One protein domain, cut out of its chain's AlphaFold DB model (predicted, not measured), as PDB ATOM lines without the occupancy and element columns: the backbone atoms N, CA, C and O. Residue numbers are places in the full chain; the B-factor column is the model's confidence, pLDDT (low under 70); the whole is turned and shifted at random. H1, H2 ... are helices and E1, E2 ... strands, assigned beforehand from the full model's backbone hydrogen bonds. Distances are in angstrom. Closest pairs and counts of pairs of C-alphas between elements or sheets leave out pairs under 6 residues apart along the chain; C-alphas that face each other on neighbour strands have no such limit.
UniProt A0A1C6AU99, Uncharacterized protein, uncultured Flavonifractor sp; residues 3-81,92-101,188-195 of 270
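What this domain is: This is residues 3 to 81, 92 to 101 and 188 to 195 of the 270 residues of an uncharacterized protein of uncultured Flavonifractor sp (UniProt A0A1C6AU99). The longest helix, H2, stands near the middle, with H5 packed crosswise on it and the helical hairpin of H3 and H4 making one end of the longest axis. At the other end lie the short helix H1, the single strand E1 and residues 188 to 195. The printed part has 97 residues, with five named helices and one named strand in the order H1, H2, H3, H4, H5, E1. E1 pairs with no named strand; the class is mostly helix. The whole is compact, with a radius of gyration of the C-alphas of 14.2 A and spans of 38 by 29 by 22 A.

Where its parts are: H2, residues 13 to 27, is 21.6 A long and begins at C-alpha 13 (151.630, 132.957, 113.442). H3, residues 35 to 46, measures 16.4 A, and H4, residues 51 to 60, 14.5 A. H5 is residues 65 to 72, and H1 is residues 6 to 10. E1, residues 96 to 101, is 16.5 A long and ends at C-alpha 101 (141.667, 121.510, 105.477).

How they stand to each other: H2, with residues 21 to 25 alone, touches H5; the closest C-alphas, of Tyr 21 and Lys 68, are 6.1 A apart. Their lines are about perpendicular, only just, at 71 degrees. H5 and H4 touch only at the corner, closest at the C-alphas of Met 60 and His 66, 4.9 A. H3, with residues 42 to 46 alone, touches H4 in a hairpin at a shallow tilt of 26 degrees, opposite ways; the closest C-alphas, of Ala 45 and Ala 53, are 4.8 A apart. H1 is close to but not clearly touching H2, with the C-alphas of Ile 8 and Arg 16 closest at 6.9 A. H2 and E1 are near each other, while H1 and E1 are apart. In H2, H3, H4 and H5 every O i to N i+4 pair is within hydrogen-bond range; in H1 it is 0 of 1, but 2 of 2 O i to N i+3 pairs are.

The domain as a whole: The C-alphas farthest apart, of Ser 47 and Arg 191, are 41.2 A apart. Residues 82 to 91 are not printed, with 22.5 A between C-alphas 81 and 92; residues 102 to 187 are not printed, with 17.7 A between C-alphas 101 and 188. Of the links that are printed whole, none is long. The mean pLDDT of the printed part is 93.1, and no printed residue is under 70.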
ATOM      1  N   PHE A   3     140.885 140.680 113.315       92.00
ATOM      2  CA  PHE A   3     139.986 139.716 112.676       92.00
ATOM      3  C   PHE A   3     138.752 139.505 113.558       92.00
ATOM      4  O   PHE A   3     138.881 139.451 114.784       92.00
ATOM      5  N   LEU A   4     137.575 139.402 112.940       92.69
ATOM      6  CA  LEU A   4     136.293 139.213 113.629       92.69
ATOM      7  C   LEU A   4     135.926 137.734 113.819       92.69
ATOM      8  O   LEU A   4     135.015 137.423 114.580       92.69
ATOM      9  N   THR A   5     136.677 136.821 113.199       91.88
ATOM     10  CA  THR A   5     136.583 135.373 113.424       91.88
ATOM     11  C   THR A   5     137.783 134.834 114.207       91.88
ATOM     12  O   THR A   5     138.924 135.271 114.040       91.88
ATOM     13  N   ASN A   6     137.530 133.816 115.033       92.56
ATOM     14  CA  ASN A   6     138.572 133.046 115.707       92.56
ATOM     15  C   ASN A   6     139.207 131.969 114.804       92.56
ATOM     16  O   ASN A   6     140.198 131.352 115.203       92.56
ATOM     17  N   ASP A   7     138.684 131.737 113.598       94.62
ATOM     18  CA  ASP A   7     139.243 130.746 112.665       94.62
ATOM     19  C   ASP A   7     140.643 131.111 112.193       94.62
ATOM     20  O   ASP A   7     141.454 130.227 111.921       94.62
ATOM     21  N   ILE A   8     141.000 132.395 112.265       94.69
ATOM     22  CA  ILE A   8     142.366 132.868 112.048       94.69
ATOM     23  C   ILE A   8     143.396 132.113 112.910       94.69
ATOM     24  O   ILE A   8     144.539 131.924 112.493       94.69
ATOM     25  N   PHE A   9     143.014 131.626 114.097       94.12
ATOM     26  CA  PHE A   9     143.900 130.871 114.987       94.12
ATOM     27  C   PHE A   9     144.125 129.417 114.552       94.12
ATOM     28  O   PHE A   9     144.968 128.740 115.139       94.12
ATOM     29  N   ARG A  10     143.450 128.929 113.505       95.06
ATOM     30  CA  ARG A  10     143.847 127.692 112.816       95.06
ATOM     31  C   ARG A  10     145.125 127.874 111.998       95.06
ATOM     32  O   ARG A  10     145.805 126.894 111.723       95.06
ATOM     33  N   LEU A  11     145.499 129.111 111.660       95.94
ATOM     34  CA  LEU A  11     146.737 129.422 110.948       95.94
ATOM     35  C   LEU A  11     147.902 129.626 111.918       95.94
ATOM     36  O   LEU A  11     147.751 130.239 112.981       95.94
ATOM     37  N   GLY A  12     149.099 129.201 111.515       93.31
ATOM     38  CA  GLY A  12     150.345 129.540 112.203       93.31
ATOM     39  C   GLY A  12     150.608 131.053 112.249       93.31
ATOM     40  O   GLY A  12     150.178 131.805 111.376       93.31
ATOM     41  N   GLY A  13     151.366 131.520 113.248       91.50
ATOM     42  CA  GLY A  13     151.630 132.957 113.442       91.50
ATOM     43  C   GLY A  13     152.249 133.656 112.224       91.50
ATOM     44  O   GLY A  13     151.872 134.782 111.910       91.50
ATOM     45  N   SER A  14     153.136 132.968 111.496       90.25
ATOM     46  CA  SER A  14     153.722 133.478 110.248       90.25
ATOM     47  C   SER A  14     152.672 133.660 109.147       90.25
ATOM     48  O   SER A  14     152.633 134.701 108.497       90.25
ATOM     49  N   GLN A  15     151.756 132.699 108.998       93.94
ATOM     50  CA  GLN A  15     150.681 132.747 108.002       93.94
ATOM     51  C   GLN A  15     149.663 133.842 108.323       93.94
ATOM     52  O   GLN A  15     149.242 134.572 107.429       93.94
ATOM     53  N   ARG A  16     149.348 134.045 109.609       95.31
ATOM     54  CA  ARG A  16     148.529 135.186 110.041       95.31
ATOM     55  C   ARG A  16     149.190 136.518 109.699       95.31
ATOM     56  O   ARG A  16     148.517 137.403 109.188       95.31
ATOM     57  N   ALA A  17     150.493 136.661 109.951       93.94
ATOM     58  CA  ALA A  17     151.230 137.874 109.598       93.94
ATOM     59  C   ALA A  17     151.244 138.103 108.079       93.94
ATOM     60  O   ALA A  17     150.938 139.206 107.632       93.94
ATOM     61  N   LYS A  18     151.520 137.058 107.286       94.62
ATOM     62  CA  LYS A  18     151.487 137.111 105.817       94.62
ATOM     63  C   LYS A  18     150.130 137.589 105.298       94.62
ATOM     64  O   LYS A  18     150.089 138.466 104.438       94.62
ATOM     65  N   LEU A  19     149.037 137.077 105.869       95.88
ATOM     66  CA  LEU A  19     147.685 137.520 105.539       95.88
ATOM     67  C   LEU A  19     147.467 139.005 105.877       95.88
ATOM     68  O   LEU A  19     146.914 139.725 105.055       95.88
ATOM     69  N   GLN A  20     147.943 139.498 107.030       95.06
ATOM     70  CA  GLN A  20     147.826 140.929 107.353       95.06
ATOM     71  C   GLN A  20     148.532 141.819 106.331       95.06
ATOM     72  O   GLN A  20     147.941 142.791 105.874       95.06
ATOM     73  N   TYR A  21     149.773 141.490 105.964       95.38
ATOM     74  CA  TYR A  21     150.499 142.267 104.959       95.38
ATOM     75  C   TYR A  21     149.796 142.249 103.606       95.38
ATOM     76  O   TYR A  21     149.747 143.279 102.941       95.38
ATOM     77  N   HIS A  22     149.256 141.092 103.207       95.62
ATOM     78  CA  HIS A  22     148.483 140.974 101.975       95.62
ATOM     79  C   HIS A  22     147.263 141.890 101.997       95.62
ATOM     80  O   HIS A  22     147.089 142.683 101.082       95.62
ATOM     81  N   ILE A  23     146.461 141.846 103.061       95.06
ATOM     82  CA  ILE A  23     145.250 142.664 103.133       95.06
ATOM     83  C   ILE A  23     145.585 144.158 103.166       95.06
ATOM     84  O   ILE A  23     144.951 144.952 102.477       95.06
ATOM     85  N   LEU A  24     146.599 144.557 103.937       93.81
ATOM     86  CA  LEU A  24     147.015 145.957 103.996       93.81
ATOM     87  C   LEU A  24     147.503 146.463 102.634       93.81
ATOM     88  O   LEU A  24     147.167 147.586 102.271       93.81
ATOM     89  N   SER A  25     148.206 145.638 101.847       94.44
ATOM     90  CA  SER A  25     148.631 146.032 100.498       94.44
ATOM     91  C   SER A  25     147.485 146.172  99.495       94.44
ATOM     92  O   SER A  25     147.675 146.827  98.481       94.44
ATOM     93  N   GLN A  26     146.308 145.590  99.762       93.12
ATOM     94  CA  GLN A  26     145.107 145.828  98.944       93.12
ATOM     95  C   GLN A  26     144.414 147.153  99.293       93.12
ATOM     96  O   GLN A  26     143.607 147.663  98.524       93.12
ATOM     97  N   ARG A  27     144.686 147.704 100.482       90.81
ATOM     98  CA  ARG A  27     143.985 148.881 101.026       90.81
ATOM     99  C   ARG A  27     144.810 150.154 100.974       90.81
ATOM    100  O   ARG A  27     144.243 151.241 100.982       90.81
ATOM    101  N   PHE A  28     146.130 150.022 100.968       91.94
ATOM    102  CA  PHE A  28     147.052 151.143 101.037       91.94
ATOM    103  C   PHE A  28     148.157 150.989  99.996       91.94
ATOM    104  O   PHE A  28     148.621 149.868  99.766       91.94
ATOM    105  N   PRO A  29     148.613 152.105  99.401       94.00
ATOM    106  CA  PRO A  29     149.743 152.075  98.492       94.00
ATOM    107  C   PRO A  29     150.991 151.577  99.219       94.00
ATOM    108  O   PRO A  29     151.209 151.858 100.400       94.00
ATOM    109  N   LEU A  30     151.816 150.843  98.483       95.81
ATOM    110  CA  LEU A  30     153.106 150.388  98.964       95.81
ATOM    111  C   LEU A  30     154.181 151.439  98.680       95.81
ATOM    112  O   LEU A  30     154.219 152.030  97.602       95.81
ATOM    113  N   ALA A  31     155.079 151.643  99.641       94.56
ATOM    114  CA  ALA A  31     156.293 152.414  99.449       94.56
ATOM    115  C   ALA A  31     157.163 151.762  98.367       94.56
ATOM    116  O   ALA A  31     157.375 150.547  98.372       94.56
ATOM    117  N   ALA A  32     157.691 152.582  97.461       95.00
ATOM    118  CA  ALA A  32     158.717 152.140  96.533       95.00
ATOM    119  C   ALA A  32     160.016 151.877  97.306       95.00
ATOM    120  O   ALA A  32     160.444 152.710  98.103       95.00
ATOM    121  N   VAL A  33     160.635 150.723  97.064       95.81
ATOM    122  CA  VAL A  33     161.917 150.344  97.670       95.81
ATOM    123  C   VAL A  33     162.893 150.056  96.540       95.81
ATOM    124  O   VAL A  33     162.610 149.208  95.683       95.81
ATOM    125  N   SER A  34     164.012 150.781  96.504       97.44
ATOM    126  CA  SER A  34     165.006 150.622  95.444       97.44
ATOM    127  C   SER A  34     165.692 149.254  95.536       97.44
ATOM    128  O   SER A  34     165.681 148.603  96.579       97.44
ATOM    129  N   ALA A  35     166.303 148.793  94.442       96.88
ATOM    130  CA  ALA A  35     167.043 147.531  94.460       96.88
ATOM    131  C   ALA A  35     168.222 147.555  95.454       96.88
ATOM    132  O   ALA A  35     168.462 146.545  96.110       96.88
ATOM    133  N   SER A  36     168.897 148.704  95.599       97.50
ATOM    134  CA  SER A  36     169.970 148.894  96.590       97.50
ATOM    135  C   SER A  36     169.425 148.725  98.003       97.50
ATOM    136  O   SER A  36     169.920 147.890  98.753       97.50
ATOM    137  N   ASP A  37     168.325 149.414  98.329       97.25
ATOM    138  CA  ASP A  37     167.727 149.339  99.666       97.25
ATOM    139  C   ASP A  37     167.269 147.915 100.005       97.25
ATOM    140  O   ASP A  37     167.400 147.475 101.144       97.25
ATOM    141  N   LYS A  38     166.747 147.160  99.025       97.50
ATOM    142  CA  LYS A  38     166.389 145.745  99.226       97.50
ATOM    143  C   LYS A  38     167.611 144.917  99.617       97.50
ATOM    144  O   LYS A  38     167.567 144.217 100.624       97.50
ATOM    145  N   GLN A  39     168.703 145.042  98.864       96.94
ATOM    146  CA  GLN A  39     169.947 144.323  99.144       96.94
ATOM    147  C   GLN A  39     170.535 144.709 100.505       96.94
ATOM    148  O   GLN A  39     170.975 143.841 101.255       96.94
ATOM    149  N   GLU A  40     170.503 145.993 100.856       96.50
ATOM    150  CA  GLU A  40     170.980 146.483 102.150       96.50
ATOM    151  C   GLU A  40     170.134 145.952 103.314       96.50
ATOM    152  O   GLU A  40     170.685 145.520 104.329       96.50
ATOM    153  N   LEU A  41     168.806 145.917 103.168       95.19
ATOM    154  CA  LEU A  41     167.895 145.357 104.169       95.19
ATOM    155  C   LEU A  41     168.108 143.851 104.370       95.19
ATOM    156  O   LEU A  41     168.120 143.379 105.513       95.19
ATOM    157  N   GLU A  42     168.293 143.104 103.281       95.81
ATOM    158  CA  GLU A  42     168.613 141.677 103.329       95.81
ATOM    159  C   GLU A  42     169.971 141.443 104.000       95.81
ATOM    160  O   GLU A  42     170.062 140.658 104.942       95.81
ATOM    161  N   ALA A  43     171.015 142.167 103.589       95.25
ATOM    162  CA  ALA A  43     172.349 142.055 104.172       95.25
ATOM    163  C   ALA A  43     172.350 142.407 105.667       95.25
ATOM    164  O   ALA A  43     172.932 141.686 106.483       95.25
ATOM    165  N   PHE A  44     171.639 143.471 106.048       93.62
ATOM    166  CA  PHE A  44     171.464 143.860 107.442       93.62
ATOM    167  C   PHE A  44     170.840 142.726 108.261       93.62
ATOM    168  O   PHE A  44     171.378 142.347 109.304       93.62
ATOM    169  N   ALA A  45     169.742 142.138 107.786       92.69
ATOM    170  CA  ALA A  45     169.086 141.055 108.505       92.69
ATOM    171  C   ALA A  45     169.925 139.760 108.509       92.69
ATOM    172  O   ALA A  45     169.996 139.093 109.540       92.69
ATOM    173  N   ALA A  46     170.620 139.439 107.414       90.50
ATOM    174  CA  ALA A  46     171.506 138.276 107.301       90.50
ATOM    175  C   ALA A  46     172.748 138.367 108.194       90.50
ATOM    176  O   ALA A  46     173.232 137.344 108.674       90.50
ATOM    177  N   SER A  47     173.229 139.578 108.487       91.62
ATOM    178  CA  SER A  47     174.349 139.786 109.413       91.62
ATOM    179  C   SER A  47     174.018 139.435 110.873       91.62
ATOM    180  O   SER A  47     174.916 139.300 111.705       91.62
ATOM    181  N   SER A  48     172.731 139.279 111.209       88.88
ATOM    182  CA  SER A  48     172.266 139.030 112.570       88.88
ATOM    183  C   SER A  48     171.821 137.584 112.766       88.88
ATOM    184  O   SER A  48     170.874 137.113 112.145       88.88
ATOM    185  N   ALA A  49     172.404 136.902 113.754       81.44
ATOM    186  CA  ALA A  49     171.994 135.551 114.150       81.44
ATOM    187  C   ALA A  49     170.688 135.509 114.981       81.44
ATOM    188  O   ALA A  49     170.352 134.482 115.575       81.44
ATOM    189  N   THR A  50     169.957 136.624 115.101       86.81
ATOM    190  CA  THR A  50     168.749 136.683 115.938       86.81
ATOM    191  C   THR A  50     167.534 136.078 115.235       86.81
ATOM    192  O   THR A  50     167.324 136.260 114.036       86.81
ATOM    193  N   GLU A  51     166.653 135.424 116.001       83.19
ATOM    194  CA  GLU A  51     165.392 134.881 115.465       83.19
ATOM    195  C   GLU A  51     164.531 135.974 114.803       83.19
ATOM    196  O   GLU A  51     163.841 135.732 113.812       83.19
ATOM    197  N   THR A  52     164.584 137.196 115.339       87.88
ATOM    198  CA  THR A  52     163.879 138.358 114.793       87.88
ATOM    199  C   THR A  52     164.385 138.725 113.401       87.88
ATOM    200  O   THR A  52     163.568 138.897 112.499       87.88
ATOM    201  N   ALA A  53     165.702 138.796 113.202       89.88
ATOM    202  CA  ALA A  53     166.280 139.122 111.902       89.88
ATOM    203  C   ALA A  53     166.017 138.019 110.866       89.88
ATOM    204  O   ALA A  53     165.571 138.307 109.757       89.88
ATOM    205  N   GLN A  54     166.130 136.746 111.260       87.56
ATOM    206  CA  GLN A  54     165.763 135.632 110.379       87.56
ATOM    207  C   GLN A  54     164.281 135.680 109.973       87.56
ATOM    208  O   GLN A  54     163.909 135.353 108.844       87.56
ATOM    209  N   ARG A  55     163.402 136.110 110.885       89.19
ATOM    210  CA  ARG A  55     161.982 136.315 110.583       89.19
ATOM    211  C   ARG A  55     161.776 137.440 109.572       89.19
ATOM    212  O   ARG A  55     160.868 137.324 108.756       89.19
ATOM    213  N   TRP A  56     162.575 138.503 109.624       93.75
ATOM    214  CA  TRP A  56     162.534 139.590 108.644       93.75
ATOM    215  C   TRP A  56     162.976 139.124 107.262       93.75
ATOM    216  O   TRP A  56     162.210 139.317 106.321       93.75
ATOM    217  N   LEU A  57     164.095 138.405 107.155       92.31
ATOM    218  CA  LEU A  57     164.530 137.787 105.894       92.31
ATOM    219  C   LEU A  57     163.424 136.938 105.265       92.31
ATOM    220  O   LEU A  57     163.053 137.122 104.111       92.31
ATOM    221  N   ASN A  58     162.805 136.062 106.059       89.69
ATOM    222  CA  ASN A  58     161.724 135.207 105.567       89.69
ATOM    223  C   ASN A  58     160.520 136.003 105.035       89.69
ATOM    224  O   ASN A  58     159.814 135.518 104.153       89.69
ATOM    225  N   ARG A  59     160.253 137.194 105.588       94.31
ATOM    226  CA  ARG A  59     159.168 138.085 105.151       94.31
ATOM    227  C   ARG A  59     159.532 138.855 103.885       94.31
ATOM    228  O   ARG A  59     158.658 139.048 103.045       94.31
ATOM    229  N   MET A  60     160.795 139.249 103.733       95.38
ATOM    230  CA  MET A  60     161.320 139.902 102.526       95.38
ATOM    231  C   MET A  60     161.170 139.011 101.288       95.38
ATOM    232  O   MET A  60     160.812 139.508 100.223       95.38
ATOM    233  N   MET A  61     161.294 137.690 101.463       92.56
ATOM    234  CA  MET A  61     161.084 136.690 100.405       92.56
ATOM    235  C   MET A  61     159.613 136.467 100.009       92.56
ATOM    236  O   MET A  61     159.316 135.642  99.144       92.56
ATOM    237  N   TRP A  62     158.652 137.144 100.643       93.25
ATOM    238  CA  TRP A  62     157.254 137.093 100.210       93.25
ATOM    239  C   TRP A  62     157.014 137.990  98.987       93.25
ATOM    240  O   TRP A  62     157.784 138.917  98.742       93.25
ATOM    241  N   PRO A  63     155.912 137.786  98.240       94.00
ATOM    242  CA  PRO A  63     155.534 138.704  97.170       94.00
ATOM    243  C   PRO A  63     155.413 140.144  97.686       94.00
ATOM    244  O   PRO A  63     154.588 140.413  98.570       94.00
ATOM    245  N   GLN A  64     156.235 141.045  97.134       95.81
ATOM    246  CA  GLN A  64     156.389 142.445  97.567       95.81
ATOM    247  C   GLN A  64     156.753 142.582  99.059       95.81
ATOM    248  O   GLN A  64     156.272 143.478  99.753       95.81
ATOM    249  N   GLY A  65     157.531 141.633  99.594       96.56
ATOM    250  CA  GLY A  65     157.853 141.539 101.017       96.56
ATOM    251  C   GLY A  65     158.558 142.782 101.555       96.56
ATOM    252  O   GLY A  65     158.159 143.305 102.595       96.56
ATOM    253  N   HIS A  66     159.542 143.296 100.817       97.31
ATOM    254  CA  HIS A  66     160.265 144.523 101.150       97.31
ATOM    255  C   HIS A  66     159.328 145.724 101.266       97.31
ATOM    256  O   HIS A  66     159.266 146.377 102.304       97.31
ATOM    257  N   GLU A  67     158.540 145.970 100.224       97.75
ATOM    258  CA  GLU A  67     157.623 147.098 100.140       97.75
ATOM    259  C   GLU A  67     156.559 147.025 101.241       97.75
ATOM    260  O   GLU A  67     156.285 148.012 101.924       97.75
ATOM    261  N   LYS A  68     156.003 145.833 101.486       96.88
ATOM    262  CA  LYS A  68     155.045 145.575 102.571       96.88
ATOM    263  C   LYS A  68     155.648 145.841 103.948       96.88
ATOM    264  O   LYS A  68     154.992 146.446 104.798       96.88
ATOM    265  N   MET A  69     156.883 145.402 104.186       95.44
ATOM    266  CA  MET A  69     157.570 145.619 105.459       95.44
ATOM    267  C   MET A  69     157.925 147.085 105.694       95.44
ATOM    268  O   MET A  69     157.761 147.555 106.817       95.44
ATOM    269  N   VAL A  70     158.369 147.809 104.665       94.12
ATOM    270  CA  VAL A  70     158.662 149.247 104.765       94.12
ATOM    271  C   VAL A  70     157.376 150.046 104.992       94.12
ATOM    272  O   VAL A  70     157.338 150.906 105.866       94.12
ATOM    273  N   SER A  71     156.295 149.712 104.282       93.12
ATOM    274  CA  SER A  71     155.019 150.444 104.366       93.12
ATOM    275  C   SER A  71     154.295 150.240 105.695       93.12
ATOM    276  O   SER A  71     153.722 151.174 106.248       93.12
ATOM    277  N   PHE A  72     154.291 149.007 106.210       92.00
ATOM    278  CA  PHE A  72     153.451 148.633 107.356       92.00
ATOM    279  C   PHE A  72     154.248 148.247 108.609       92.00
ATOM    280  O   PHE A  72     153.666 147.901 109.640       92.00
ATOM    281  N   GLY A  73     155.578 148.315 108.535       91.50
ATOM    282  CA  GLY A  73     156.507 147.929 109.592       91.50
ATOM    283  C   GLY A  73     156.863 146.441 109.569       91.50
ATOM    284  O   GLY A  73     156.098 145.594 109.116       91.50
ATOM    285  N   ALA A  74     158.031 146.092 110.114       88.00
ATOM    286  CA  ALA A  74     158.600 144.739 110.066       88.00
ATOM    287  C   ALA A  74     158.015 143.746 111.095       88.00
ATOM    288  O   ALA A  74     158.276 142.543 111.018       88.00
ATOM    289  N   ALA A  75     157.231 144.228 112.065       85.06
ATOM    290  CA  ALA A  75     156.798 143.468 113.243       85.06
ATOM    291  C   ALA A  75     155.284 143.200 113.302       85.06
ATOM    292  O   ALA A  75     154.763 142.905 114.376       85.06
ATOM    293  N   LEU A  76     154.567 143.264 112.170       88.31
ATOM    294  CA  LEU A  76     153.150 142.889 112.157       88.31
ATOM    295  C   LEU A  76     152.967 141.442 112.626       88.31
ATOM    296  O   LEU A  76     153.670 140.523 112.180       88.31
ATOM    297  N   GLU A  77     152.023 141.256 113.543       86.81
ATOM    298  CA  GLU A  77     151.653 139.962 114.090       86.81
ATOM    299  C   GLU A  77     150.191 139.941 114.550       86.81
ATOM    300  O   GLU A  77     149.637 140.932 115.027       86.81
ATOM    301  N   VAL A  78     149.581 138.757 114.457       85.69
ATOM    302  CA  VAL A  78     148.329 138.442 115.153       85.69
ATOM    303  C   VAL A  78     148.692 137.552 116.339       85.69
ATOM    304  O   VAL A  78     148.968 136.360 116.129       85.69
ATOM    305  N   PRO A  79     148.735 138.083 117.572       83.06
ATOM    306  CA  PRO A  79     149.099 137.300 118.742       83.06
ATOM    307  C   PRO A  79     148.017 136.263 119.049       83.06
ATOM    308  O   PRO A  79     146.826 136.532 118.919       83.06
ATOM    309  N   GLY A  80     148.433 135.073 119.472       84.62
ATOM    310  CA  GLY A  80     147.526 133.982 119.824       84.62
ATOM    311  C   GLY A  80     148.149 132.614 119.580       84.62
ATOM    312  O   GLY A  80     149.009 132.452 118.707       84.62
ATOM    313  N   ASN A  81     147.713 131.626 120.355       86.75
ATOM    314  CA  ASN A  81     148.113 130.241 120.140       86.75
ATOM    315  C   ASN A  81     147.360 129.661 118.944       86.75
ATOM    316  O   ASN A  81     146.244 130.080 118.641       86.75
ATOM    317  N   VAL A  92     144.227 132.699  97.907       95.31
ATOM    318  CA  VAL A  92     144.191 134.100  98.329       95.31
ATOM    319  C   VAL A  92     144.098 134.967  97.087       95.31
ATOM    320  O   VAL A  92     144.928 134.830  96.190       95.31
ATOM    321  N   ASP A  93     143.100 135.841  97.056       93.88
ATOM    322  CA  ASP A  93     142.907 136.851  96.018       93.88
ATOM    323  C   ASP A  93     142.866 138.259  96.643       93.88
ATOM    324  O   ASP A  93     143.299 138.459  97.782       93.88
ATOM    325  N   GLU A  94     142.427 139.257  95.881       92.50
ATOM    326  CA  GLU A  94     142.385 140.665  96.299       92.50
ATOM    327  C   GLU A  94     141.341 140.949  97.391       92.50
ATOM    328  O   GLU A  94     141.495 141.903  98.153       92.50
ATOM    329  N   HIS A  95     140.310 140.113  97.518       94.94
ATOM    330  CA  HIS A  95     139.156 140.368  98.383       94.94
ATOM    331  C   HIS A  95     138.965 139.318  99.475       94.94
ATOM    332  O   HIS A  95     138.326 139.599 100.491       94.94
ATOM    333  N   ARG A  96     139.493 138.105  99.290       96.88
ATOM    334  CA  ARG A  96     139.305 137.009 100.240       96.88
ATOM    335  C   ARG A  96     140.506 136.074 100.329       96.88
ATOM    336  O   ARG A  96     141.312 135.923  99.412       96.88
ATOM    337  N   ALA A  97     140.573 135.370 101.453       97.81
ATOM    338  CA  ALA A  97     141.466 134.237 101.658       97.81
ATOM    339  C   ALA A  97     140.650 133.019 102.093       97.81
ATOM    340  O   ALA A  97     140.017 133.042 103.145       97.81
ATOM    341  N   THR A  98     140.674 131.957 101.292       98.31
ATOM    342  CA  THR A  98     140.013 130.684 101.594       98.31
ATOM    343  C   THR A  98     141.045 129.637 101.967       98.31
ATOM    344  O   THR A  98     142.030 129.443 101.252       98.31
ATOM    345  N   TYR A  99     140.800 128.951 103.077       98.25
ATOM    346  CA  TYR A  99     141.639 127.883 103.598       98.25
ATOM    347  C   TYR A  99     140.833 126.591 103.638       98.25
ATOM    348  O   TYR A  99     139.745 126.566 104.216       98.25
ATOM    349  N   THR A 100     141.375 125.531 103.043       98.50
ATOM    350  CA  THR A 100     140.725 124.218 102.970       98.50
ATOM    351  C   THR A 100     141.590 123.186 103.668       98.50
ATOM    352  O   THR A 100     142.731 122.962 103.258       98.50
ATOM    353  N   GLY A 101     141.045 122.590 104.725       97.81
ATOM    354  CA  GLY A 101     141.667 121.510 105.477       97.81
ATOM    355  C   GLY A 101     141.677 120.201 104.700       97.81
ATOM    356  O   GLY A 101     140.783 119.942 103.897       97.81
ATOM    357  N   ASP A 188     136.751 137.119 104.429       96.25
ATOM    358  CA  ASP A 188     136.418 138.260 103.591       96.25
ATOM    359  C   ASP A 188     137.098 139.529 104.137       96.25
ATOM    360  O   ASP A 188     137.005 139.840 105.329       96.25
ATOM    361  N   PHE A 189     137.824 140.254 103.284       94.75
ATOM    362  CA  PHE A 189     138.634 141.399 103.712       94.75
ATOM    363  C   PHE A 189     137.816 142.670 103.982       94.75
ATOM    364  O   PHE A 189     138.373 143.653 104.483       94.75
ATOM    365  N   GLU A 190     136.531 142.689 103.625       91.38
ATOM    366  CA  GLU A 190     135.586 143.761 103.951       91.38
ATOM    367  C   GLU A 190     134.775 143.429 105.194       91.38
ATOM    368  O   GLU A 190     134.659 144.261 106.092       91.38
ATOM    369  N   ARG A 191     134.235 142.211 105.263       92.50
ATOM    370  CA  ARG A 191     133.271 141.839 106.302       92.50
ATOM    371  C   ARG A 191     133.912 141.281 107.568       92.50
ATOM    372  O   ARG A 191     133.416 141.537 108.660       92.50
ATOM    373  N   ASP A 192     134.995 140.513 107.451       93.50
ATOM    374  CA  ASP A 192     135.457 139.654 108.550       93.50
ATOM    375  C   ASP A 192     136.624 140.272 109.345       93.50
ATOM    376  O   ASP A 192     137.328 139.591 110.107       93.50
ATOM    377  N   MET A 193     136.853 141.579 109.187       91.75
ATOM    378  CA  MET A 193     137.967 142.284 109.812       91.75
ATOM    379  C   MET A 193     137.777 143.798 109.930       91.75
ATOM    380  O   MET A 193     137.032 144.422 109.192       91.75
ATOM    381  N   GLU A 194     138.552 144.399 110.832       90.25
ATOM    382  CA  GLU A 194     138.582 145.838 111.079       90.25
ATOM    383  C   GLU A 194     140.022 146.369 111.037       90.25
ATOM    384  O   GLU A 194     140.936 145.868 111.719       90.25
ATOM    385  N   ILE A 195     140.246 147.442 110.277       85.06
ATOM    386  CA  ILE A 195     141.504 148.193 110.321       85.06
ATOM    387  C   ILE A 195     141.399 149.218 111.447       85.06
ATOM    388  O   ILE A 195     140.855 150.304 111.299       85.06
TER     389      ILE A 195